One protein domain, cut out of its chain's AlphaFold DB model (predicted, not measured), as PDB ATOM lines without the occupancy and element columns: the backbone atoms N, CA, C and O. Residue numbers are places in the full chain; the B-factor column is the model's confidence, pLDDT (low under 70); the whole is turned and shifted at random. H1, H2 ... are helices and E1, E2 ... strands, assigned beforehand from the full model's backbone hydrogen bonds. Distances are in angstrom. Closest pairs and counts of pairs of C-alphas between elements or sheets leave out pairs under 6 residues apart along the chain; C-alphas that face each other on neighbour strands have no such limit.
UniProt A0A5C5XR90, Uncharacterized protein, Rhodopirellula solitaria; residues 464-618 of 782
ATOM      1  N   GLU A 464      45.877 -32.280  22.263       63.62
ATOM      2  CA  GLU A 464      46.650 -33.052  23.229       63.62
ATOM      3  C   GLU A 464      45.903 -33.082  24.564       63.62
ATOM      4  O   GLU A 464      45.654 -32.083  25.239       63.62
ATOM      5  N   THR A 465      45.536 -34.279  24.969       70.44
ATOM      6  CA  THR A 465      44.944 -34.587  26.267       70.44
ATOM      7  C   THR A 465      46.009 -34.557  27.366       70.44
ATOM      8  O   THR A 465      47.113 -35.047  27.161       70.44
ATOM      9  N   ALA A 466      45.684 -34.027  28.551       74.88
ATOM     10  CA  ALA A 466      46.667 -33.862  29.632       74.88
ATOM     11  C   ALA A 466      47.187 -35.183  30.228       74.88
ATOM     12  O   ALA A 466      48.371 -35.298  30.505       74.88
ATOM     13  N   PHE A 467      46.311 -36.175  30.426       83.50
ATOM     14  CA  PHE A 467      46.634 -37.367  31.224       83.50
ATOM     15  C   PHE A 467      46.837 -38.653  30.415       83.50
ATOM     16  O   PHE A 467      47.548 -39.549  30.860       83.50
ATOM     17  N   TYR A 468      46.171 -38.808  29.273       84.69
ATOM     18  CA  TYR A 468      46.263 -40.003  28.426       84.69
ATOM     19  C   TYR A 468      45.758 -39.697  27.024       84.69
ATOM     20  O   TYR A 468      44.799 -38.941  26.905       84.69
ATOM     21  N   ASP A 469      46.329 -40.321  25.991       83.31
ATOM     22  CA  ASP A 469      45.857 -40.161  24.610       83.31
ATOM     23  C   ASP A 469      44.565 -40.960  24.385       83.31
ATOM     24  O   ASP A 469      44.554 -42.195  24.419       83.31
ATOM     25  N   VAL A 470      43.463 -40.256  24.127       77.31
ATOM     26  CA  VAL A 470      42.140 -40.853  23.881       77.31
ATOM     27  C   VAL A 470      42.136 -41.749  22.631       77.31
ATOM     28  O   VAL A 470      41.397 -42.734  22.592       77.31
ATOM     29  N   GLU A 471      42.967 -41.463  21.624       81.31
ATOM     30  CA  GLU A 471      43.052 -42.252  20.386       81.31
ATOM     31  C   GLU A 471      43.878 -43.539  20.557       81.31
ATOM     32  O   GLU A 471      43.725 -44.493  19.786       81.31
ATOM     33  N   SER A 472      44.719 -43.602  21.593       84.44
ATOM     34  CA  SER A 472      45.577 -44.760  21.880       84.44
ATOM     35  C   SER A 472      44.830 -45.946  22.507       84.44
ATOM     36  O   SER A 472      45.332 -47.080  22.469       84.44
ATOM     37  N   ILE A 473      43.633 -45.696  23.060       86.31
ATOM     38  CA  ILE A 473      42.855 -46.659  23.846       86.31
ATOM     39  C   ILE A 473      42.466 -47.850  22.974       86.31
ATOM     40  O   ILE A 473      41.669 -47.748  22.039       86.31
ATOM     41  N   GLN A 474      42.986 -49.022  23.322       87.12
ATOM     42  CA  GLN A 474      42.700 -50.265  22.625       87.12
ATOM     43  C   GLN A 474      42.424 -51.387  23.617       87.12
ATOM     44  O   GLN A 474      42.995 -51.463  24.699       87.12
ATOM     45  N   THR A 475      41.548 -52.296  23.213       86.69
ATOM     46  CA  THR A 475      41.302 -53.552  23.918       86.69
ATOM     47  C   THR A 475      41.401 -54.695  22.931       86.69
ATOM     48  O   THR A 475      40.943 -54.579  21.790       86.69
ATOM     49  N   ASP A 476      41.974 -55.811  23.363       82.44
ATOM     50  CA  ASP A 476      42.006 -57.018  22.549       82.44
ATOM     51  C   ASP A 476      40.633 -57.719  22.481       82.44
ATOM     52  O   ASP A 476      39.628 -57.327  23.082       82.44
ATOM     53  N   THR A 477      40.566 -58.766  21.660       81.00
ATOM     54  CA  THR A 477      39.453 -59.717  21.727       81.00
ATOM     55  C   THR A 477      39.770 -60.724  22.818       81.00
ATOM     56  O   THR A 477      40.851 -61.306  22.785       81.00
ATOM     57  N   LEU A 478      38.816 -60.981  23.718       83.12
ATOM     58  CA  LEU A 478      39.036 -61.903  24.831       83.12
ATOM     59  C   LEU A 478      39.549 -63.259  24.340       83.12
ATOM     60  O   LEU A 478      38.926 -63.914  23.496       83.12
ATOM     61  N   THR A 479      40.673 -63.685  24.904       81.44
ATOM     62  CA  THR A 479      41.319 -64.961  24.591       81.44
ATOM     63  C   THR A 479      41.116 -65.957  25.724       81.44
ATOM     64  O   THR A 479      40.959 -65.579  26.879       81.44
ATOM     65  N   GLN A 480      41.067 -67.251  25.409       78.62
ATOM     66  CA  GLN A 480      40.857 -68.279  26.429       78.62
ATOM     67  C   GLN A 480      42.081 -68.377  27.354       78.62
ATOM     68  O   GLN A 480      43.187 -68.633  26.879       78.62
ATOM     69  N   ALA A 481      41.864 -68.214  28.660       75.69
ATOM     70  CA  ALA A 481      42.905 -68.321  29.685       75.69
ATOM     71  C   ALA A 481      42.941 -69.729  30.303       75.69
ATOM     72  O   ALA A 481      43.978 -70.388  30.317       75.69
ATOM     73  N   ASN A 482      41.774 -70.205  30.752       76.56
ATOM     74  CA  ASN A 482      41.518 -71.558  31.259       76.56
ATOM     75  C   ASN A 482      40.277 -72.145  30.563       76.56
ATOM     76  O   ASN A 482      39.712 -71.514  29.677       76.56
ATOM     77  N   GLU A 483      39.824 -73.339  30.967       73.06
ATOM     78  CA  GLU A 483      38.674 -74.022  30.345       73.06
ATOM     79  C   GLU A 483      37.448 -73.099  30.191       73.06
ATOM     80  O   GLU A 483      36.924 -73.016  29.083       73.06
ATOM     81  N   ASN A 484      37.109 -72.316  31.231       77.94
ATOM     82  CA  ASN A 484      35.955 -71.401  31.238       77.94
ATOM     83  C   ASN A 484      36.302 -69.914  31.507       77.94
ATOM     84  O   ASN A 484      35.389 -69.100  31.659       77.94
ATOM     85  N   ASP A 485      37.586 -69.547  31.571       82.88
ATOM     86  CA  ASP A 485      38.029 -68.173  31.875       82.88
ATOM     87  C   ASP A 485      38.582 -67.489  30.621       82.88
ATOM     88  O   ASP A 485      39.114 -68.155  29.723       82.88
ATOM     89  N   ALA A 486      38.526 -66.158  30.577       84.62
ATOM     90  CA  ALA A 486      39.073 -65.380  29.471       84.62
ATOM     91  C   ALA A 486      40.004 -64.261  29.943       84.62
ATOM     92  O   ALA A 486      39.758 -63.629  30.964       84.62
ATOM     93  N   THR A 487      41.049 -63.987  29.171       88.56
ATOM     94  CA  THR A 487      41.958 -62.861  29.381       88.56
ATOM     95  C   THR A 487      41.639 -61.749  28.395       88.56
ATOM     96  O   THR A 487      41.457 -62.018  27.206       88.56
ATOM     97  N   GLY A 488      41.593 -60.518  28.902       88.94
ATOM     98  CA  GLY A 488      41.624 -59.300  28.100       88.94
ATOM     99  C   GLY A 488      42.842 -58.445  28.439       88.94
ATOM    100  O   GLY A 488      43.390 -58.551  29.538       88.94
ATOM    101  N   VAL A 489      43.257 -57.603  27.501       91.62
ATOM    102  CA  VAL A 489      44.319 -56.606  27.663       91.62
ATOM    103  C   VAL A 489      43.768 -55.224  27.319       91.62
ATOM    104  O   VAL A 489      43.262 -55.022  26.215       91.62
ATOM    105  N   LEU A 490      43.848 -54.292  28.270       91.38
ATOM    106  CA  LEU A 490      43.646 -52.861  28.038       91.38
ATOM    107  C   LEU A 490      45.000 -52.238  27.714       91.38
ATOM    108  O   LEU A 490      45.939 -52.388  28.490       91.38
ATOM    109  N   SER A 491      45.063 -51.520  26.605       91.94
ATOM    110  CA  SER A 491      46.238 -50.785  26.179       91.94
ATOM    111  C   SER A 491      45.932 -49.298  26.049       91.94
ATOM    112  O   SER A 491      44.936 -48.937  25.420       91.94
ATOM    113  N   ILE A 492      46.788 -48.447  26.605       90.12
ATOM    114  CA  ILE A 492      46.618 -46.989  26.601       90.12
ATOM    115  C   ILE A 492      47.975 -46.291  26.717       90.12
ATOM    116  O   ILE A 492      48.841 -46.759  27.452       90.12
ATOM    117  N   ASP A 493      48.149 -45.180  26.013       90.06
ATOM    118  CA  ASP A 493      49.320 -44.312  26.130       90.06
ATOM    119  C   ASP A 493      49.003 -43.219  27.164       90.06
ATOM    120  O   ASP A 493      47.970 -42.546  27.079       90.06
ATOM    121  N   ILE A 494      49.850 -43.092  28.188       89.06
ATOM    122  CA  ILE A 494      49.585 -42.281  29.387       89.06
ATOM    123  C   ILE A 494      50.641 -41.176  29.544       89.06
ATOM    124  O   ILE A 494      51.829 -41.418  29.335       89.06
ATOM    125  N   GLY A 495      50.185 -39.993  29.970       86.06
ATOM    126  CA  GLY A 495      50.999 -38.830  30.328       86.06
ATOM    127  C   GLY A 495      51.584 -38.049  29.154       86.06
ATOM    128  O   GLY A 495      51.444 -38.421  27.982       86.06
ATOM    129  N   ALA A 496      52.273 -36.963  29.504       83.94
ATOM    130  CA  ALA A 496      53.109 -36.190  28.595       83.94
ATOM    131  C   ALA A 496      54.616 -36.360  28.862       83.94
ATOM    132  O   ALA A 496      55.066 -36.609  29.981       83.94
ATOM    133  N   ALA A 497      55.426 -36.149  27.819       83.38
ATOM    134  CA  ALA A 497      56.882 -36.253  27.893       83.38
ATOM    135  C   ALA A 497      57.479 -35.516  29.113       83.38
ATOM    136  O   ALA A 497      57.286 -34.313  29.287       83.38
ATOM    137  N   GLY A 498      58.241 -36.251  29.930       85.25
ATOM    138  CA  GLY A 498      58.883 -35.737  31.144       85.25
ATOM    139  C   GLY A 498      58.095 -35.964  32.438       85.25
ATOM    140  O   GLY A 498      58.686 -35.850  33.506       85.25
ATOM    141  N   GLU A 499      56.814 -36.340  32.374       90.69
ATOM    142  CA  GLU A 499      56.038 -36.705  33.564       90.69
ATOM    143  C   GLU A 499      56.415 -38.090  34.110       90.69
ATOM    144  O   GLU A 499      56.852 -38.991  33.383       90.69
ATOM    145  N   ASN A 500      56.215 -38.284  35.413       92.50
ATOM    146  CA  ASN A 500      56.484 -39.546  36.094       92.50
ATOM    147  C   ASN A 500      55.565 -39.740  37.307       92.50
ATOM    148  O   ASN A 500      55.040 -38.781  37.870       92.50
ATOM    149  N   GLY A 501      55.394 -40.990  37.736       91.88
ATOM    150  CA  GLY A 501      54.623 -41.311  38.936       91.88
ATOM    151  C   GLY A 501      53.112 -41.393  38.709       91.88
ATOM    152  O   GLY A 501      52.353 -41.419  39.677       91.88
ATOM    153  N   LEU A 502      52.654 -41.448  37.456       93.00
ATOM    154  CA  LEU A 502      51.231 -41.502  37.130       93.00
ATOM    155  C   LEU A 502      50.586 -42.790  37.660       93.00
ATOM    156  O   LEU A 502      51.223 -43.841  37.794       93.00
ATOM    157  N   THR A 503      49.292 -42.702  37.942       92.56
ATOM    158  CA  THR A 503      48.481 -43.805  38.447       92.56
ATOM    159  C   THR A 503      47.320 -44.075  37.502       92.56
ATOM    160  O   THR A 503      46.532 -43.180  37.212       92.56
ATOM    161  N   LEU A 504      47.167 -45.330  37.082       92.19
ATOM    162  CA  LEU A 504      46.019 -45.820  36.324       92.19
ATOM    163  C   LEU A 504      45.108 -46.639  37.244       92.19
ATOM    164  O   LEU A 504      45.483 -47.713  37.716       92.19
ATOM    165  N   SER A 505      43.895 -46.145  37.469       91.69
ATOM    166  CA  SER A 505      42.834 -46.855  38.191       91.69
ATOM    167  C   SER A 505      41.845 -47.449  37.198       91.69
ATOM    168  O   SER A 505      41.356 -46.740  36.325       91.69
ATOM    169  N   ILE A 506      41.530 -48.738  37.324       91.50
ATOM    170  CA  ILE A 506      40.690 -49.486  36.381       91.50
ATOM    171  C   ILE A 506      39.530 -50.152  37.126       91.50
ATOM    172  O   ILE A 506      39.728 -50.813  38.143       91.50
ATOM    173  N   ASP A 507      38.320 -50.025  36.585       91.25
ATOM    174  CA  ASP A 507      37.142 -50.832  36.903       91.25
ATOM    175  C   ASP A 507      36.853 -51.772  35.727       91.25
ATOM    176  O   ASP A 507      36.265 -51.383  34.711       91.25
ATOM    177  N   TRP A 508      37.239 -53.036  35.884       90.19
ATOM    178  CA  TRP A 508      37.090 -54.090  34.881       90.19
ATOM    179  C   TRP A 508      35.631 -54.475  34.604       90.19
ATOM    180  O   TRP A 508      35.342 -55.189  33.647       90.19
ATOM    181  N   GLY A 509      34.670 -54.040  35.426       84.12
ATOM    182  CA  GLY A 509      33.260 -54.374  35.210       84.12
ATOM    183  C   GLY A 509      32.935 -55.861  35.408       84.12
ATOM    184  O   GLY A 509      31.868 -56.319  34.992       84.12
ATOM    185  N   GLY A 510      33.820 -56.621  36.059       83.06
ATOM    186  CA  GLY A 510      33.585 -57.975  36.569       83.06
ATOM    187  C   GLY A 510      33.410 -57.972  38.097       83.06
ATOM    188  O   GLY A 510      33.977 -57.113  38.767       83.06
ATOM    189  N   PRO A 511      32.596 -58.863  38.693       79.31
ATOM    190  CA  PRO A 511      32.492 -58.974  40.147       79.31
ATOM    191  C   PRO A 511      33.764 -59.524  40.814       79.31
ATOM    192  O   PRO A 511      34.034 -59.157  41.960       79.31
ATOM    193  N   ALA A 512      34.542 -60.376  40.143       81.75
ATOM    194  CA  ALA A 512      35.854 -60.792  40.634       81.75
ATOM    195  C   ALA A 512      36.936 -59.766  40.266       81.75
ATOM    196  O   ALA A 512      36.953 -59.268  39.148       81.75
ATOM    197  N   ASN A 513      37.834 -59.458  41.214       84.69
ATOM    198  CA  ASN A 513      38.992 -58.566  41.016       84.69
ATOM    199  C   ASN A 513      38.655 -57.263  40.267       84.69
ATOM    200  O   ASN A 513      39.423 -56.792  39.438       84.69
ATOM    201  N   ARG A 514      37.477 -56.705  40.566       87.81
ATOM    202  CA  ARG A 514      36.864 -55.610  39.812       87.81
ATOM    203  C   ARG A 514      37.774 -54.404  39.619       87.81
ATOM    204  O   ARG A 514      37.752 -53.806  38.552       87.81
ATOM    205  N   PHE A 515      38.493 -54.030  40.671       91.31
ATOM    206  CA  PHE A 515      39.303 -52.824  40.699       91.31
ATOM    207  C   PHE A 515      40.779 -53.181  40.696       91.31
ATOM    208  O   PHE A 515      41.211 -54.039  41.469       91.31
ATOM    209  N   GLU A 516      41.535 -52.490  39.857       93.31
ATOM    210  CA  GLU A 516      42.982 -52.609  39.764       93.31
ATOM    211  C   GLU A 516      43.600 -51.216  39.708       93.31
ATOM    212  O   GLU A 516      43.053 -50.314  39.076       93.31
ATOM    213  N   ARG A 517      44.720 -51.036  40.410       93.00
ATOM    214  CA  ARG A 517      45.469 -49.782  40.459       93.00
ATOM    215  C   ARG A 517      46.906 -50.082  40.066       93.00
ATOM    216  O   ARG A 517      47.538 -50.940  40.681       93.00
ATOM    217  N   ILE A 518      47.387 -49.396  39.039       93.50
ATOM    218  CA  ILE A 518      48.772 -49.462  38.581       93.50
ATOM    219  C   ILE A 518      49.413 -48.116  38.898       93.50
ATOM    220  O   ILE A 518      48.940 -47.088  38.428       93.50
ATOM    221  N   GLU A 519      50.453 -48.128  39.719       92.81
ATOM    222  CA  GLU A 519      51.122 -46.929  40.234       92.81
ATOM    223  C   GLU A 519      52.531 -46.808  39.646       92.81
ATOM    224  O   GLU A 519      53.093 -47.793  39.156       92.81
ATOM    225  N   ASN A 520      53.133 -45.623  39.779       89.69
ATOM    226  CA  ASN A 520      54.498 -45.330  39.330       89.69
ATOM    227  C   ASN A 520      54.700 -45.559  37.824       89.69
ATOM    228  O   ASN A 520      55.737 -46.069  37.391       89.69
ATOM    229  N   LEU A 521      53.687 -45.220  37.027       91.50
ATOM    230  CA  LEU A 521      53.778 -45.257  35.575       91.50
ATOM    231  C   LEU A 521      54.604 -44.067  35.075       91.50
ATOM    232  O   LEU A 521      54.442 -42.941  35.550       91.50
ATOM    233  N   ALA A 522      55.470 -44.331  34.099       89.00
ATOM    234  CA  ALA A 522      56.154 -43.279  33.358       89.00
ATOM    235  C   ALA A 522      55.135 -42.546  32.475       89.00
ATOM    236  O   ALA A 522      54.300 -43.189  31.838       89.00
ATOM    237  N   GLY A 523      55.195 -41.214  32.462       80.25
ATOM    238  CA  GLY A 523      54.293 -40.370  31.685       80.25
ATOM    239  C   GLY A 523      54.818 -40.006  30.303       80.25
ATOM    240  O   GLY A 523      54.228 -39.172  29.643       80.25
ATOM    241  N   ASP A 524      55.893 -40.621  29.812       79.06
ATOM    242  CA  ASP A 524      56.525 -40.314  28.520       79.06
ATOM    243  C   ASP A 524      55.732 -40.806  27.292       79.06
ATOM    244  O   ASP A 524      56.310 -41.250  26.298       79.06
ATOM    245  N   SER A 525      54.399 -40.742  27.370       77.06
ATOM    246  CA  SER A 525      53.459 -41.308  26.403       77.06
ATOM    247  C   SER A 525      53.738 -42.795  26.151       77.06
ATOM    248  O   SER A 525      53.548 -43.317  25.050       77.06
ATOM    249  N   THR A 526      54.217 -43.495  27.184       77.06
ATOM    250  CA  THR A 526      54.493 -44.925  27.108       77.06
ATOM    251  C   THR A 526      53.188 -45.706  27.064       77.06
ATOM    252  O   THR A 526      52.289 -45.529  27.887       77.06
ATOM    253  N   ARG A 527      53.131 -46.639  26.114       88.12
ATOM    254  CA  ARG A 527      52.091 -47.660  26.007       88.12
ATOM    255  C   ARG A 527      52.070 -48.533  27.260       88.12
ATOM    256  O   ARG A 527      53.009 -49.296  27.507       88.12
ATOM    257  N   VAL A 528      50.976 -48.479  28.008       90.62
ATOM    258  CA  VAL A 528      50.708 -49.337  29.163       90.62
ATOM    259  C   VAL A 528      49.729 -50.433  28.760       90.62
ATOM    260  O   VAL A 528      48.593 -50.148  28.390       90.62
ATOM    261  N   ASP A 529      50.165 -51.689  28.870       92.75
ATOM    262  CA  ASP A 529      49.341 -52.875  28.627       92.75
ATOM    263  C   ASP A 529      48.996 -53.557  29.961       92.75
ATOM    264  O   ASP A 529      49.873 -54.101  30.639       92.75
ATOM    265  N   VAL A 530      47.713 -53.570  30.332       92.94
ATOM    266  CA  VAL A 530      47.219 -54.190  31.571       92.94
ATOM    267  C   VAL A 530      46.339 -55.389  31.242       92.94
ATOM    268  O   VAL A 530      45.322 -55.265  30.559       92.94
ATOM    269  N   SER A 531      46.730 -56.567  31.730       92.31
ATOM    270  CA  SER A 531      46.016 -57.819  31.484       92.31
ATOM    271  C   SER A 531      45.115 -58.198  32.653       92.31
ATOM    272  O   SER A 531      45.560 -58.224  33.797       92.31
ATOM    273  N   HIS A 532      43.877 -58.587  32.352       91.94
ATOM    274  CA  HIS A 532      42.896 -59.019  33.339       91.94
ATOM    275  C   HIS A 532      42.274 -60.365  32.967       91.94
ATOM    276  O   HIS A 532      41.955 -60.614  31.803       91.94
ATOM    277  N   VAL A 533      42.069 -61.229  33.965       90.56
ATOM    278  CA  VAL A 533      41.402 -62.528  33.797       90.56
ATOM    279  C   VAL A 533      39.969 -62.435  34.308       90.56
ATOM    280  O   VAL A 533      39.744 -62.323  35.509       90.56
ATOM    281  N   TYR A 534      39.013 -62.558  33.393       88.00
ATOM    282  CA  TYR A 534      37.595 -62.702  33.689       88.00
ATOM    283  C   TYR A 534      37.240 -64.169  33.919       88.00
ATOM    284  O   TYR A 534      37.499 -65.027  33.068       88.00
ATOM    285  N   LEU A 535      36.582 -64.450  35.040       87.75
ATOM    286  CA  LEU A 535      36.015 -65.763  35.318       87.75
ATOM    287  C   LEU A 535      34.733 -65.983  34.507       87.75
ATOM    288  O   LEU A 535      34.039 -65.035  34.123       87.75
ATOM    289  N   GLU A 536      34.345 -67.247  34.337       82.94
ATOM    290  CA  GLU A 536      33.073 -67.628  33.699       82.94
ATOM    291  C   GLU A 536      31.877 -66.844  34.271       82.94
ATOM    292  O   GLU A 536      31.014 -66.354  33.539       82.94
ATOM    293  N   SER A 537      31.837 -66.670  35.597       81.38
ATOM    294  CA  SER A 537      30.776 -65.920  36.266       81.38
ATOM    295  C   SER A 537      30.771 -64.434  35.922       81.38
ATOM    296  O   SER A 537      29.692 -63.842  35.887       81.38
ATOM    297  N   ASP A 538      31.934 -63.835  35.665       84.06
ATOM    298  CA  ASP A 538      32.045 -62.420  35.308       84.06
ATOM    299  C   ASP A 538      31.490 -62.197  33.898       84.06
ATOM    300  O   ASP A 538      30.679 -61.296  33.664       84.06
ATOM    301  N   ILE A 539      31.831 -63.098  32.974       79.25
ATOM    302  CA  ILE A 539      31.359 -63.066  31.587       79.25
ATOM    303  C   ILE A 539      29.858 -63.356  31.515       79.25
ATOM    304  O   ILE A 539      29.143 -62.657  30.798       79.25
ATOM    305  N   LEU A 540      29.347 -64.344  32.250       80.19
ATOM    306  CA  LEU A 540      27.948 -64.765  32.125       80.19
ATOM    307  C   LEU A 540      26.963 -63.931  32.952       80.19
ATOM    308  O   LEU A 540      25.807 -63.806  32.551       80.19
ATOM    309  N   ASN A 541      27.385 -63.376  34.093       78.50
ATOM    310  CA  ASN A 541      26.452 -62.797  35.068       78.50
ATOM    311  C   ASN A 541      26.678 -61.310  35.373       78.50
ATOM    312  O   ASN A 541      25.826 -60.716  36.034       78.50
ATOM    313  N   SER A 542      27.791 -60.698  34.951       79.31
ATOM    314  CA  SER A 542      28.043 -59.291  35.286       79.31
ATOM    315  C   SER A 542      27.091 -58.343  34.553       79.31
ATOM    316  O   SER A 542      27.000 -58.362  33.324       79.31
ATOM    317  N   THR A 543      26.447 -57.460  35.319       79.88
ATOM    318  CA  THR A 543      25.712 -56.280  34.830       79.88
ATOM    319  C   THR A 543      26.426 -54.969  35.183       79.88
ATOM    320  O   THR A 543      25.832 -53.889  35.124       79.88
ATOM    321  N   LEU A 544      27.676 -55.048  35.652       82.12
ATOM    322  CA  LEU A 544      28.455 -53.882  36.065       82.12
ATOM    323  C   LEU A 544      28.855 -53.041  34.844       82.12
ATOM    324  O   LEU A 544      28.739 -53.479  33.699       82.12
ATOM    325  N   ASN A 545      29.236 -51.787  35.091       81.12
ATOM    326  CA  ASN A 545      29.566 -50.793  34.059       81.12
ATOM    327  C   ASN A 545      28.486 -50.602  32.975       81.12
ATOM    328  O   ASN A 545      28.767 -50.130  31.871       81.12
ATOM    329  N   GLY A 546      27.226 -50.909  33.310       75.81
ATOM    330  CA  GLY A 546      26.067 -50.722  32.436       75.81
ATOM    331  C   GLY A 546      25.846 -51.846  31.424       75.81
ATOM    332  O   GLY A 546      25.161 -51.621  30.429       75.81
ATOM    333  N   ARG A 547      26.417 -53.037  31.649       82.62
ATOM    334  CA  ARG A 547      26.246 -54.199  30.768       82.62
ATOM    335  C   ARG A 547      24.819 -54.782  30.864       82.62
ATOM    336  O   ARG A 547      24.433 -55.221  31.949       82.62
ATOM    337  N   PRO A 548      24.031 -54.814  29.769       77.19
ATOM    338  CA  PRO A 548      22.645 -55.290  29.811       77.19
ATOM    339  C   PRO A 548      22.495 -56.814  29.693       77.19
ATOM    340  O   PRO A 548      21.508 -57.362  30.188       77.19
ATOM    341  N   SER A 549      23.434 -57.511  29.042       79.25
ATOM    342  CA  SER A 549      23.380 -58.965  28.855       79.25
ATOM    343  C   SER A 549      24.760 -59.625  28.733       79.25
ATOM    344  O   SER A 549      25.762 -58.983  28.427       79.25
ATOM    345  N   ALA A 550      24.793 -60.952  28.904       72.88
ATOM    346  CA  ALA A 550      26.001 -61.776  28.789       72.88
ATOM    347  C   ALA A 550      26.632 -61.793  27.380       72.88
ATOM    348  O   ALA A 550      27.780 -62.197  27.217       72.88
ATOM    349  N   THR A 551      25.897 -61.378  26.348       73.00
ATOM    350  CA  THR A 551      26.407 -61.291  24.970       73.00
ATOM    351  C   THR A 551      26.904 -59.899  24.602       73.00
ATOM    352  O   THR A 551      27.497 -59.737  23.536       73.00
ATOM    353  N   ASP A 552      26.661 -58.908  25.461       77.38
ATOM    354  CA  ASP A 552      27.131 -57.547  25.241       77.38
ATOM    355  C   ASP A 552      28.600 -57.408  25.657       77.38
ATOM    356  O   ASP A 552      29.036 -58.115  26.582       77.38
ATOM    357  N   PRO A 553      29.358 -56.501  25.010       79.88
ATOM    358  CA  PRO A 553      30.746 -56.229  25.359       79.88
ATOM    359  C   PRO A 553      30.928 -55.918  26.848       79.88
ATOM    360  O   PRO A 553      30.081 -55.271  27.474       79.88
ATOM    361  N   LEU A 554      32.054 -56.355  27.411       83.19
ATOM    362  CA  LEU A 554      32.451 -55.969  28.763       83.19
ATOM    363  C   LEU A 554      33.004 -54.546  28.713       83.19
ATOM    364  O   LEU A 554      34.006 -54.290  28.048       83.19
ATOM    365  N   ALA A 555      32.311 -53.624  29.379       84.12
ATOM    366  CA  ALA A 555      32.744 -52.242  29.489       84.12
ATOM    367  C   ALA A 555      33.752 -52.111  30.633       84.12
ATOM    368  O   ALA A 555      33.412 -52.372  31.788       84.12
ATOM    369  N   VAL A 556      34.951 -51.652  30.305       86.75
ATOM    370  CA  VAL A 556      35.980 -51.269  31.270       86.75
ATOM    371  C   VAL A 556      35.958 -49.765  31.407       86.75
ATOM    372  O   VAL A 556      35.782 -49.058  30.411       86.75
ATOM    373  N   ARG A 557      36.111 -49.281  32.632       88.25
ATOM    374  CA  ARG A 557      36.283 -47.859  32.905       88.25
ATOM    375  C   ARG A 557      37.614 -47.626  33.573       88.25
ATOM    376  O   ARG A 557      38.086 -48.505  34.287       88.25
ATOM    377  N   PHE A 558      38.205 -46.471  33.347       89.00
ATOM    378  CA  PHE A 558      39.469 -46.128  33.973       89.00
ATOM    379  C   PHE A 558      39.571 -44.625  34.219       89.00
ATOM    380  O   PHE A 558      38.842 -43.838  33.613       89.00
ATOM    381  N   ALA A 559      40.488 -44.260  35.102       88.62
ATOM    382  CA  ALA A 559      40.927 -42.896  35.320       88.62
ATOM    383  C   ALA A 559      42.440 -42.877  35.517       88.62
ATOM    384  O   ALA A 559      43.023 -43.829  36.045       88.62
ATOM    385  N   VAL A 560      43.051 -41.785  35.086       89.19
ATOM    386  CA  VAL A 560      44.463 -41.487  35.304       89.19
ATOM    387  C   VAL A 560      44.574 -40.312  36.267       89.19
ATOM    388  O   VAL A 560      43.799 -39.356  36.156       89.19
ATOM    389  N   SER A 561      45.521 -40.395  37.195       91.00
ATOM    390  CA  SER A 561      45.891 -39.315  38.107       91.00
ATOM    391  C   SER A 561      47.407 -39.155  38.184       91.00
ATOM    392  O   SER A 561      48.150 -40.096  37.889       91.00
ATOM    393  N   HIS A 562      47.868 -37.983  38.618       93.94
ATOM    394  CA  HIS A 562      49.254 -37.795  39.044       93.94
ATOM    395  C   HIS A 562      49.574 -38.652  40.277       93.94
ATOM    396  O   HIS A 562      48.696 -39.308  40.850       93.94
ATOM    397  N   HIS A 563      50.853 -38.687  40.650       95.19
ATOM    398  CA  HIS A 563      51.308 -39.376  41.855       95.19
ATOM    399  C   HIS A 563      50.607 -38.808  43.101       95.19
ATOM    400  O   HIS A 563      50.400 -37.600  43.187       95.19
ATOM    401  N   ASP A 564      50.304 -39.648  44.099       93.06
ATOM    402  CA  ASP A 564      49.566 -39.246  45.316       93.06
ATOM    403  C   ASP A 564      50.276 -38.147  46.129       93.06
ATOM    404  O   ASP A 564      49.663 -37.456  46.946       93.06
ATOM    405  N   SER A 565      51.576 -37.961  45.896       96.50
ATOM    406  CA  SER A 565      52.369 -36.874  46.476       96.50
ATOM    407  C   SER A 565      51.993 -35.490  45.948       96.50
ATOM    408  O   SER A 565      52.349 -34.513  46.598       96.50
ATOM    409  N   ILE A 566      51.288 -35.384  44.819       96.69
ATOM    410  CA  ILE A 566      50.903 -34.119  44.186       96.69
ATOM    411  C   ILE A 566      49.378 -34.007  44.206       96.69
ATOM    412  O   ILE A 566      48.666 -34.823  43.616       96.69
ATOM    413  N   VAL A 567      48.862 -32.980  44.880       95.06
ATOM    414  CA  VAL A 567      47.420 -32.751  45.023       95.06
ATOM    415  C   VAL A 567      47.087 -31.293  44.735       95.06
ATOM    416  O   VAL A 567      47.525 -30.403  45.459       95.06
ATOM    417  N   LEU A 568      46.276 -31.062  43.703       94.69
ATOM    418  CA  LEU A 568      45.678 -29.761  43.403       94.69
ATOM    419  C   LEU A 568      44.164 -29.864  43.595       94.69
ATOM    420  O   LEU A 568      43.522 -30.728  42.983       94.69
ATOM    421  N   THR A 569      43.594 -28.985  44.417       92.94
ATOM    422  CA  THR A 569      42.147 -28.922  44.669       92.94
ATOM    423  C   THR A 569      41.597 -27.567  44.247       92.94
ATOM    424  O   THR A 569      42.043 -26.549  44.768       92.94
ATOM    425  N   GLY A 570      40.599 -27.554  43.360       90.38
ATOM    426  CA  GLY A 570      39.918 -26.332  42.932       90.38
ATOM    427  C   GLY A 570      38.792 -26.571  41.937       90.38
ATOM    428  O   GLY A 570      38.614 -27.688  41.448       90.38
ATOM    429  N   ASP A 571      38.040 -25.513  41.636       86.94
ATOM    430  CA  ASP A 571      36.849 -25.573  40.782       86.94
ATOM    431  C   ASP A 571      37.195 -25.567  39.288       86.94
ATOM    432  O   ASP A 571      36.410 -26.039  38.460       86.94
ATOM    433  N   SER A 572      38.351 -25.012  38.914       84.88
ATOM    434  CA  SER A 572      38.803 -24.968  37.522       84.88
ATOM    435  C   SER A 572      40.314 -24.837  37.385       84.88
ATOM    436  O   SER A 572      40.982 -24.289  38.261       84.88
ATOM    437  N   ILE A 573      40.835 -25.305  36.251       86.88
ATOM    438  CA  ILE A 573      42.228 -25.114  35.849       86.88
ATOM    439  C   ILE A 573      42.319 -24.652  34.399       86.88
ATOM    440  O   ILE A 573      41.568 -25.119  33.536       86.88
ATOM    441  N   VAL A 574      43.240 -23.728  34.148       85.56
ATOM    442  CA  VAL A 574      43.646 -23.256  32.827       85.56
ATOM    443  C   VAL A 574      45.153 -23.426  32.717       85.56
ATOM    444  O   VAL A 574      45.884 -23.054  33.630       85.56
ATOM    445  N   GLN A 575      45.615 -23.959  31.588       83.94
ATOM    446  CA  GLN A 575      47.037 -24.033  31.274       83.94
ATOM    447  C   GLN A 575      47.314 -23.279  29.970       83.94
ATOM    448  O   GLN A 575      46.615 -23.508  28.981       83.94
ATOM    449  N   THR A 576      48.276 -22.355  29.966       75.81
ATOM    450  CA  THR A 576      48.601 -21.542  28.778       75.81
ATOM    451  C   THR A 576      49.365 -22.347  27.722       75.81
ATOM    452  O   THR A 576      49.645 -23.527  27.926       75.81
ATOM    453  N   VAL A 577      49.586 -21.732  26.552       65.38
ATOM    454  CA  VAL A 577      50.370 -22.278  25.429       65.38
ATOM    455  C   VAL A 577      51.293 -21.167  24.900       65.38
ATOM    456  O   VAL A 577      50.820 -20.021  24.808       65.38
ATOM    457  N   PRO A 578      52.549 -21.457  24.491       63.91
ATOM    458  CA  PRO A 578      53.530 -20.409  24.241       63.91
ATOM    459  C   PRO A 578      53.110 -19.494  23.081       63.91
ATOM    460  O   PRO A 578      52.566 -19.970  22.077       63.91
ATOM    461  N   PRO A 579      53.368 -18.173  23.127       57.28
ATOM    462  CA  PRO A 579      52.905 -17.254  22.085       57.28
ATOM    463  C   PRO A 579      53.411 -17.572  20.668       57.28
ATOM    464  O   PRO A 579      52.720 -17.292  19.688       57.28
ATOM    465  N   ASP A 580      54.609 -18.144  20.524       54.69
ATOM    466  CA  ASP A 580      55.175 -18.572  19.236       54.69
ATOM    467  C   ASP A 580      54.467 -19.809  18.658       54.69
ATOM    468  O   ASP A 580      54.367 -19.964  17.437       54.69
ATOM    469  N   GLN A 581      53.897 -20.627  19.537       51.44
ATOM    470  CA  GLN A 581      53.038 -21.757  19.222       51.44
ATOM    471  C   GLN A 581      51.606 -21.308  18.867       51.44
ATOM    472  O   GLN A 581      51.024 -21.801  17.899       51.44
ATOM    473  N   VAL A 582      51.084 -20.264  19.522       50.72
ATOM    474  CA  VAL A 582      49.755 -19.667  19.258       50.72
ATOM    475  C   VAL A 582      49.612 -19.123  17.823       50.72
ATOM    476  O   VAL A 582      48.551 -19.251  17.205       50.72
ATOM    477  N   VAL A 583      50.679 -18.569  17.230       46.28
ATOM    478  CA  VAL A 583      50.646 -18.005  15.858       46.28
ATOM    479  C   VAL A 583      50.364 -19.067  14.785       46.28
ATOM    480  O   VAL A 583      49.823 -18.741  13.726       46.28
ATOM    481  N   THR A 584      50.685 -20.333  15.052       48.03
ATOM    482  CA  THR A 584      50.492 -21.435  14.097       48.03
ATOM    483  C   THR A 584      49.058 -21.995  14.136       48.03
ATOM    484  O   THR A 584      48.620 -22.583  13.153       48.03
ATOM    485  N   ALA A 585      48.286 -21.723  15.200       44.72
ATOM    486  CA  ALA A 585      46.920 -22.235  15.393       44.72
ATOM    487  C   ALA A 585      45.779 -21.237  15.083       44.72
ATOM    488  O   ALA A 585      44.607 -21.541  15.296       44.72
ATOM    489  N   GLY A 586      46.079 -20.041  14.565       38.84
ATOM    490  CA  GLY A 586      45.058 -19.156  13.977       38.84
ATOM    491  C   GLY A 586      44.146 -18.373  14.941       38.84
ATOM    492  O   GLY A 586      43.112 -17.873  14.502       38.84
ATOM    493  N   GLY A 587      44.502 -18.179  16.215       40.06
ATOM    494  CA  GLY A 587      43.723 -17.352  17.158       40.06
ATOM    495  C   GLY A 587      44.538 -16.884  18.374       40.06
ATOM    496  O   GLY A 587      45.593 -17.452  18.613       40.06
ATOM    497  N   PRO A 588      44.114 -15.839  19.122       37.47
ATOM    498  CA  PRO A 588      44.981 -15.146  20.087       37.47
ATOM    499  C   PRO A 588      45.239 -15.845  21.435       37.47
ATOM    500  O   PRO A 588      46.134 -15.396  22.134       37.47
ATOM    501  N   THR A 589      44.532 -16.916  21.795       45.16
ATOM    502  CA  THR A 589      44.829 -17.762  22.969       45.16
ATOM    503  C   THR A 589      43.975 -19.022  22.864       45.16
ATOM    504  O   THR A 589      42.749 -18.930  22.807       45.16
ATOM    505  N   LEU A 590      44.593 -20.200  22.813       50.12
ATOM    506  CA  LEU A 590      43.877 -21.465  22.964       50.12
ATOM    507  C   LEU A 590      43.999 -21.885  24.426       50.12
ATOM    508  O   LEU A 590      44.975 -22.509  24.820       50.12
ATOM    509  N   GLN A 591      43.041 -21.440  25.233       52.06
ATOM    510  CA  GLN A 591      42.918 -21.801  26.640       52.06
ATOM    511  C   GLN A 591      41.650 -22.635  26.789       52.06
ATOM    512  O   GLN A 591      40.550 -22.103  26.629       52.06
ATOM    513  N   ASP A 592      41.801 -23.921  27.093       54.69
ATOM    514  CA  ASP A 592      40.679 -24.755  27.508       54.69
ATOM    515  C   ASP A 592      40.651 -24.806  29.037       54.69
ATOM    516  O   ASP A 592      41.590 -25.259  29.689       54.69
ATOM    517  N   SER A 593      39.564 -24.291  29.615       58.94
ATOM    518  CA  SER A 593      39.305 -24.400  31.048       58.94
ATOM    519  C   SER A 593      38.628 -25.733  31.340       58.94
ATOM    520  O   SER A 593      37.597 -26.058  30.741       58.94
ATOM    521  N   VAL A 594      39.187 -26.492  32.279       62.91
ATOM    522  CA  VAL A 594      38.601 -27.750  32.748       62.91
ATOM    523  C   VAL A 594      37.934 -27.505  34.101       62.91
ATOM    524  O   VAL A 594      38.634 -27.145  35.047       62.91
ATOM    525  N   PRO A 595      36.605 -27.693  34.230       60.62
ATOM    526  CA  PRO A 595      35.945 -27.721  35.530       60.62
ATOM    527  C   PRO A 595      36.447 -28.914  36.343       60.62
ATOM    528  O   PRO A 595      36.571 -30.014  35.801       60.62
ATOM    529  N   GLY A 596      36.675 -28.741  37.639       58.78
ATOM    530  CA  GLY A 596      37.244 -29.794  38.471       58.78
ATOM    531  C   GLY A 596      36.850 -29.724  39.938       58.78
ATOM    532  O   GLY A 596      36.057 -28.891  40.361       58.78
ATOM    533  N   GLY A 597      37.374 -30.689  40.689       66.38
ATOM    534  CA  GLY A 597      37.392 -30.692  42.151       66.38
ATOM    535  C   GLY A 597      38.780 -31.114  42.622       66.38
ATOM    536  O   GLY A 597      39.468 -30.344  43.277       66.38
ATOM    537  N   VAL A 598      39.231 -32.305  42.209       73.06
ATOM    538  CA  VAL A 598      40.641 -32.722  42.294       73.06
ATOM    539  C   VAL A 598      41.237 -32.640  40.894       73.06
ATOM    540  O   VAL A 598      40.854 -33.409  40.021       73.06
ATOM    541  N   LEU A 599      42.145 -31.692  40.684       79.44
ATOM    542  CA  LEU A 599      42.696 -31.340  39.370       79.44
ATOM    543  C   LEU A 599      43.888 -32.223  38.969       79.44
ATOM    544  O   LEU A 599      44.296 -32.227  37.814       79.44
ATOM    545  N   THR A 600      44.411 -33.018  39.906       79.38
ATOM    546  CA  THR A 600      45.441 -34.043  39.665       79.38
ATOM    547  C   THR A 600      44.866 -35.389  39.232       79.38
ATOM    548  O   THR A 600      45.589 -36.379  39.153       79.38
ATOM    549  N   SER A 601      43.560 -35.469  38.971       78.00
ATOM    550  CA  SER A 601      42.893 -36.688  38.530       78.00
ATOM    551  C   SER A 601      41.888 -36.379  37.435       78.00
ATOM    552  O   SER A 601      41.159 -35.395  37.483       78.00
ATOM    553  N   THR A 602      41.805 -37.278  36.464       76.44
ATOM    554  CA  THR A 602      40.706 -37.273  35.493       76.44
ATOM    555  C   THR A 602      39.396 -37.779  36.094       76.44
ATOM    556  O   THR A 602      38.345 -37.633  35.465       76.44
ATOM    557  N   ASP A 603      39.438 -38.425  37.262       71.00
ATOM    558  CA  ASP A 603      38.247 -38.913  37.953       71.00
ATOM    559  C   ASP A 603      37.549 -37.795  38.725       71.00
ATOM    560  O   ASP A 603      38.194 -36.920  39.304       71.00
ATOM    561  N   ASN A 604      36.223 -37.871  38.808       67.50
ATOM    562  CA  ASN A 604      35.466 -36.996  39.685       67.50
ATOM    563  C   ASN A 604      35.256 -37.698  41.038       67.50
ATOM    564  O   ASN A 604      34.433 -38.608  41.126       67.50
ATOM    565  N   PRO A 605      35.900 -37.259  42.135       59.97
ATOM    566  CA  PRO A 605      35.779 -37.933  43.431       59.97
ATOM    567  C   PRO A 605      34.355 -37.878  44.015       59.97
ATOM    568  O   PRO A 605      34.045 -38.585  44.976       59.97
ATOM    569  N   LEU A 606      33.477 -37.032  43.464       61.31
ATOM    570  CA  LEU A 606      32.077 -36.928  43.868       61.31
ATOM    571  C   LEU A 606      31.187 -37.994  43.220       61.31
ATOM    572  O   LEU A 606      30.013 -38.111  43.597       61.31
ATOM    573  N   THR A 607      31.708 -38.775  42.271       60.44
ATOM    574  CA  THR A 607      30.947 -39.811  41.578       60.44
ATOM    575  C   THR A 607      31.434 -41.213  41.972       60.44
ATOM    576  O   THR A 607      32.615 -41.465  42.170       60.44
ATOM    577  N   PRO A 608      30.514 -42.175  42.188       56.34
ATOM    578  CA  PRO A 608      30.867 -43.502  42.701       56.34
ATOM    579  C   PRO A 608      31.436 -44.450  41.629       56.34
ATOM    580  O   PRO A 608      31.589 -45.645  41.890       56.34
ATOM    581  N   GLN A 609      31.637 -43.975  40.402       66.19
ATOM    582  CA  GLN A 609      32.134 -44.750  39.268       66.19
ATOM    583  C   GLN A 609      33.194 -43.918  38.560       66.19
ATOM    584  O   GLN A 609      32.972 -42.729  38.394       66.19
ATOM    585  N   LEU A 610      34.256 -44.561  38.065       74.38
ATOM    586  CA  LEU A 610      35.225 -43.892  37.197       74.38
ATOM    587  C   LEU A 610      34.498 -43.346  35.960       74.38
ATOM    588  O   LEU A 610      33.748 -44.089  35.306       74.38
ATOM    589  N   GLU A 611      34.680 -42.061  35.673       63.91
ATOM    590  CA  GLU A 611      33.916 -41.340  34.640       63.91
ATOM    591  C   GLU A 611      34.737 -40.937  33.413       63.91
ATOM    592  O   GLU A 611      34.156 -40.614  32.377       63.91
ATOM    593  N   SER A 612      36.061 -41.016  33.496       68.31
ATOM    594  CA  SER A 612      36.974 -40.400  32.532       68.31
ATOM    595  C   SER A 612      37.134 -41.218  31.252       68.31
ATOM    596  O   SER A 612      36.895 -40.712  30.159       68.31
ATOM    597  N   GLY A 613      37.526 -42.490  31.379       70.38
ATOM    598  CA  GLY A 613      37.848 -43.368  30.254       70.38
ATOM    599  C   GLY A 613      36.927 -44.582  30.157       70.38
ATOM    600  O   GLY A 613      36.511 -45.149  31.171       70.38
ATOM    601  N   ARG A 614      36.614 -45.022  28.929       79.94
ATOM    602  CA  ARG A 614      35.815 -46.234  28.678       79.94
ATOM    603  C   ARG A 614      36.335 -47.032  27.484       79.94
ATOM    604  O   ARG A 614      36.486 -46.488  26.399       79.94
ATOM    605  N   ALA A 615      36.493 -48.341  27.668       82.00
ATOM    606  CA  ALA A 615      36.857 -49.291  26.616       82.00
ATOM    607  C   ALA A 615      35.939 -50.527  26.628       82.00
ATOM    608  O   ALA A 615      35.173 -50.735  27.575       82.00
ATOM    609  N   PHE A 616      35.982 -51.345  25.568       83.31
ATOM    610  CA  PHE A 616      35.054 -52.466  25.390       83.31
ATOM    611  C   PHE A 616      35.739 -53.737  24.896       83.31
ATOM    612  O   PHE A 616      36.144 -53.827  23.740       83.31
ATOM    613  N   PHE A 617      35.725 -54.783  25.717       79.88
ATOM    614  CA  PHE A 617      36.148 -56.106  25.274       79.88
ATOM    615  C   PHE A 617      35.057 -56.789  24.451       79.88
ATOM    616  O   PHE A 617      33.929 -56.998  24.918       79.88
ATOM    617  N   VAL A 618      35.409 -57.195  23.231       74.19
ATOM    618  CA  VAL A 618      34.535 -58.015  22.389       74.19
ATOM    619  C   VAL A 618      34.610 -59.463  22.860       74.19
ATOM    620  O   VAL A 618      35.669 -60.090  22.840       74.19
TER     621      VAL A 618
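This is residues 464 to 618 of the 782 residues of an uncharacterized protein of Rhodopirellula solitaria (UniProt A0A5C5XR90). A sandwich of two strongly unequal sheets, a twisted one of four strands, E3, E2, E5 and E8, and a small one of two, E1 and E4, forms the body, with the short helix H1 at one end. At the other end an arm reaches away from the sandwich, in which E7 leads out to H2 and the long stretch after H2 folds back beside E7. The printed part has 155 residues with two named helices and eight named strands, in the order E1, E2, E3, E4, H1, E5, E6, E7, H2, E8; both sheets are antiparallel. The class is mostly strand, though under half of the residues, 65, are in named elements. The whole is only just compact, close to loose, with a radius of gyration of the C-alphas of 17.8 A, and only just elongated, with spans of 59 by 30 by 29 A.

Residues 464 to 485 hold no named element. E1, residues 486 to 494, begins at C-alpha 486 at (39.073, -65.380, 29.471) and is 25.4 A long. E2 is residues 500 to 507, 22.4 A, and E3 is residues 515 to 522, 20.7 A, with a bend of 50 degrees at residue 519. E4, residues 526 to 534, is again 25.4 A long. H1 is residues 536 to 541, and E5, residues 554 to 561, is 23.4 A long. E6, residues 566 to 569, and E7, residues 572 to 575, are followed by H2, residues 579 to 582, which begins at C-alpha 579 at (52.905, -17.254, 22.085). E8, residues 613 to 617, is 13.8 A long and ends at C-alpha 617 at (36.148, -56.106, 25.274).

The larger sheet runs E3, E2, E5, E8, with E3 and E8 as edge strands, and is strongly twisted, its C-alphas lying up to 6.6 A off the best plane. E2 and E3 form a hairpin, with N 504 and O 518 at 2.8 A. E2 and E5 are antiparallel at 152 degrees, with N 505 and O 559 at 2.9 A. E5 and E8 are antiparallel at 149 degrees, with N 556 and O 615 at 2.9 A. In the other sheet E1 and E4 are antiparallel at 158 degrees, with N 490 and O 530 at 2.9 A. Residues 474 to 475 and 479 to 480 also pair with E1, antiparallel. The two sheets make a sandwich, two sheets face to face: the facing parts are 9.1 A centre to centre, their best planes 11 degrees apart. Between them, the closest C-alphas of E1 and E8 are those of Gly 488 and Phe 617, 6.9 A apart. H1 is not on the larger sheet; its closest C-alpha to E5 is that of Ile 539, 7.7 A from that of Leu 554. E6 and E7 pair with no named strand, but residues 572 to 573 of E7 pair, antiparallel, with residues 594 to 595. H2 is apart from E6, E7 and E5, among others. In H1 every O i to N i+4 pair is within hydrogen-bond range, while H2, with 4 residues, is too short for such a pair.

The two C-alphas farthest apart are those of Glu 483 and Pro 588, 60.1 A. The printed part has no cut. The links H1 to E5, 12 residues, and H2 to E8, 30 residues, are long. The mean pLDDT of the printed part is 79.2; residue 464 and residues 577 to 597, 604 to 609 and 611 to 612 are under 70.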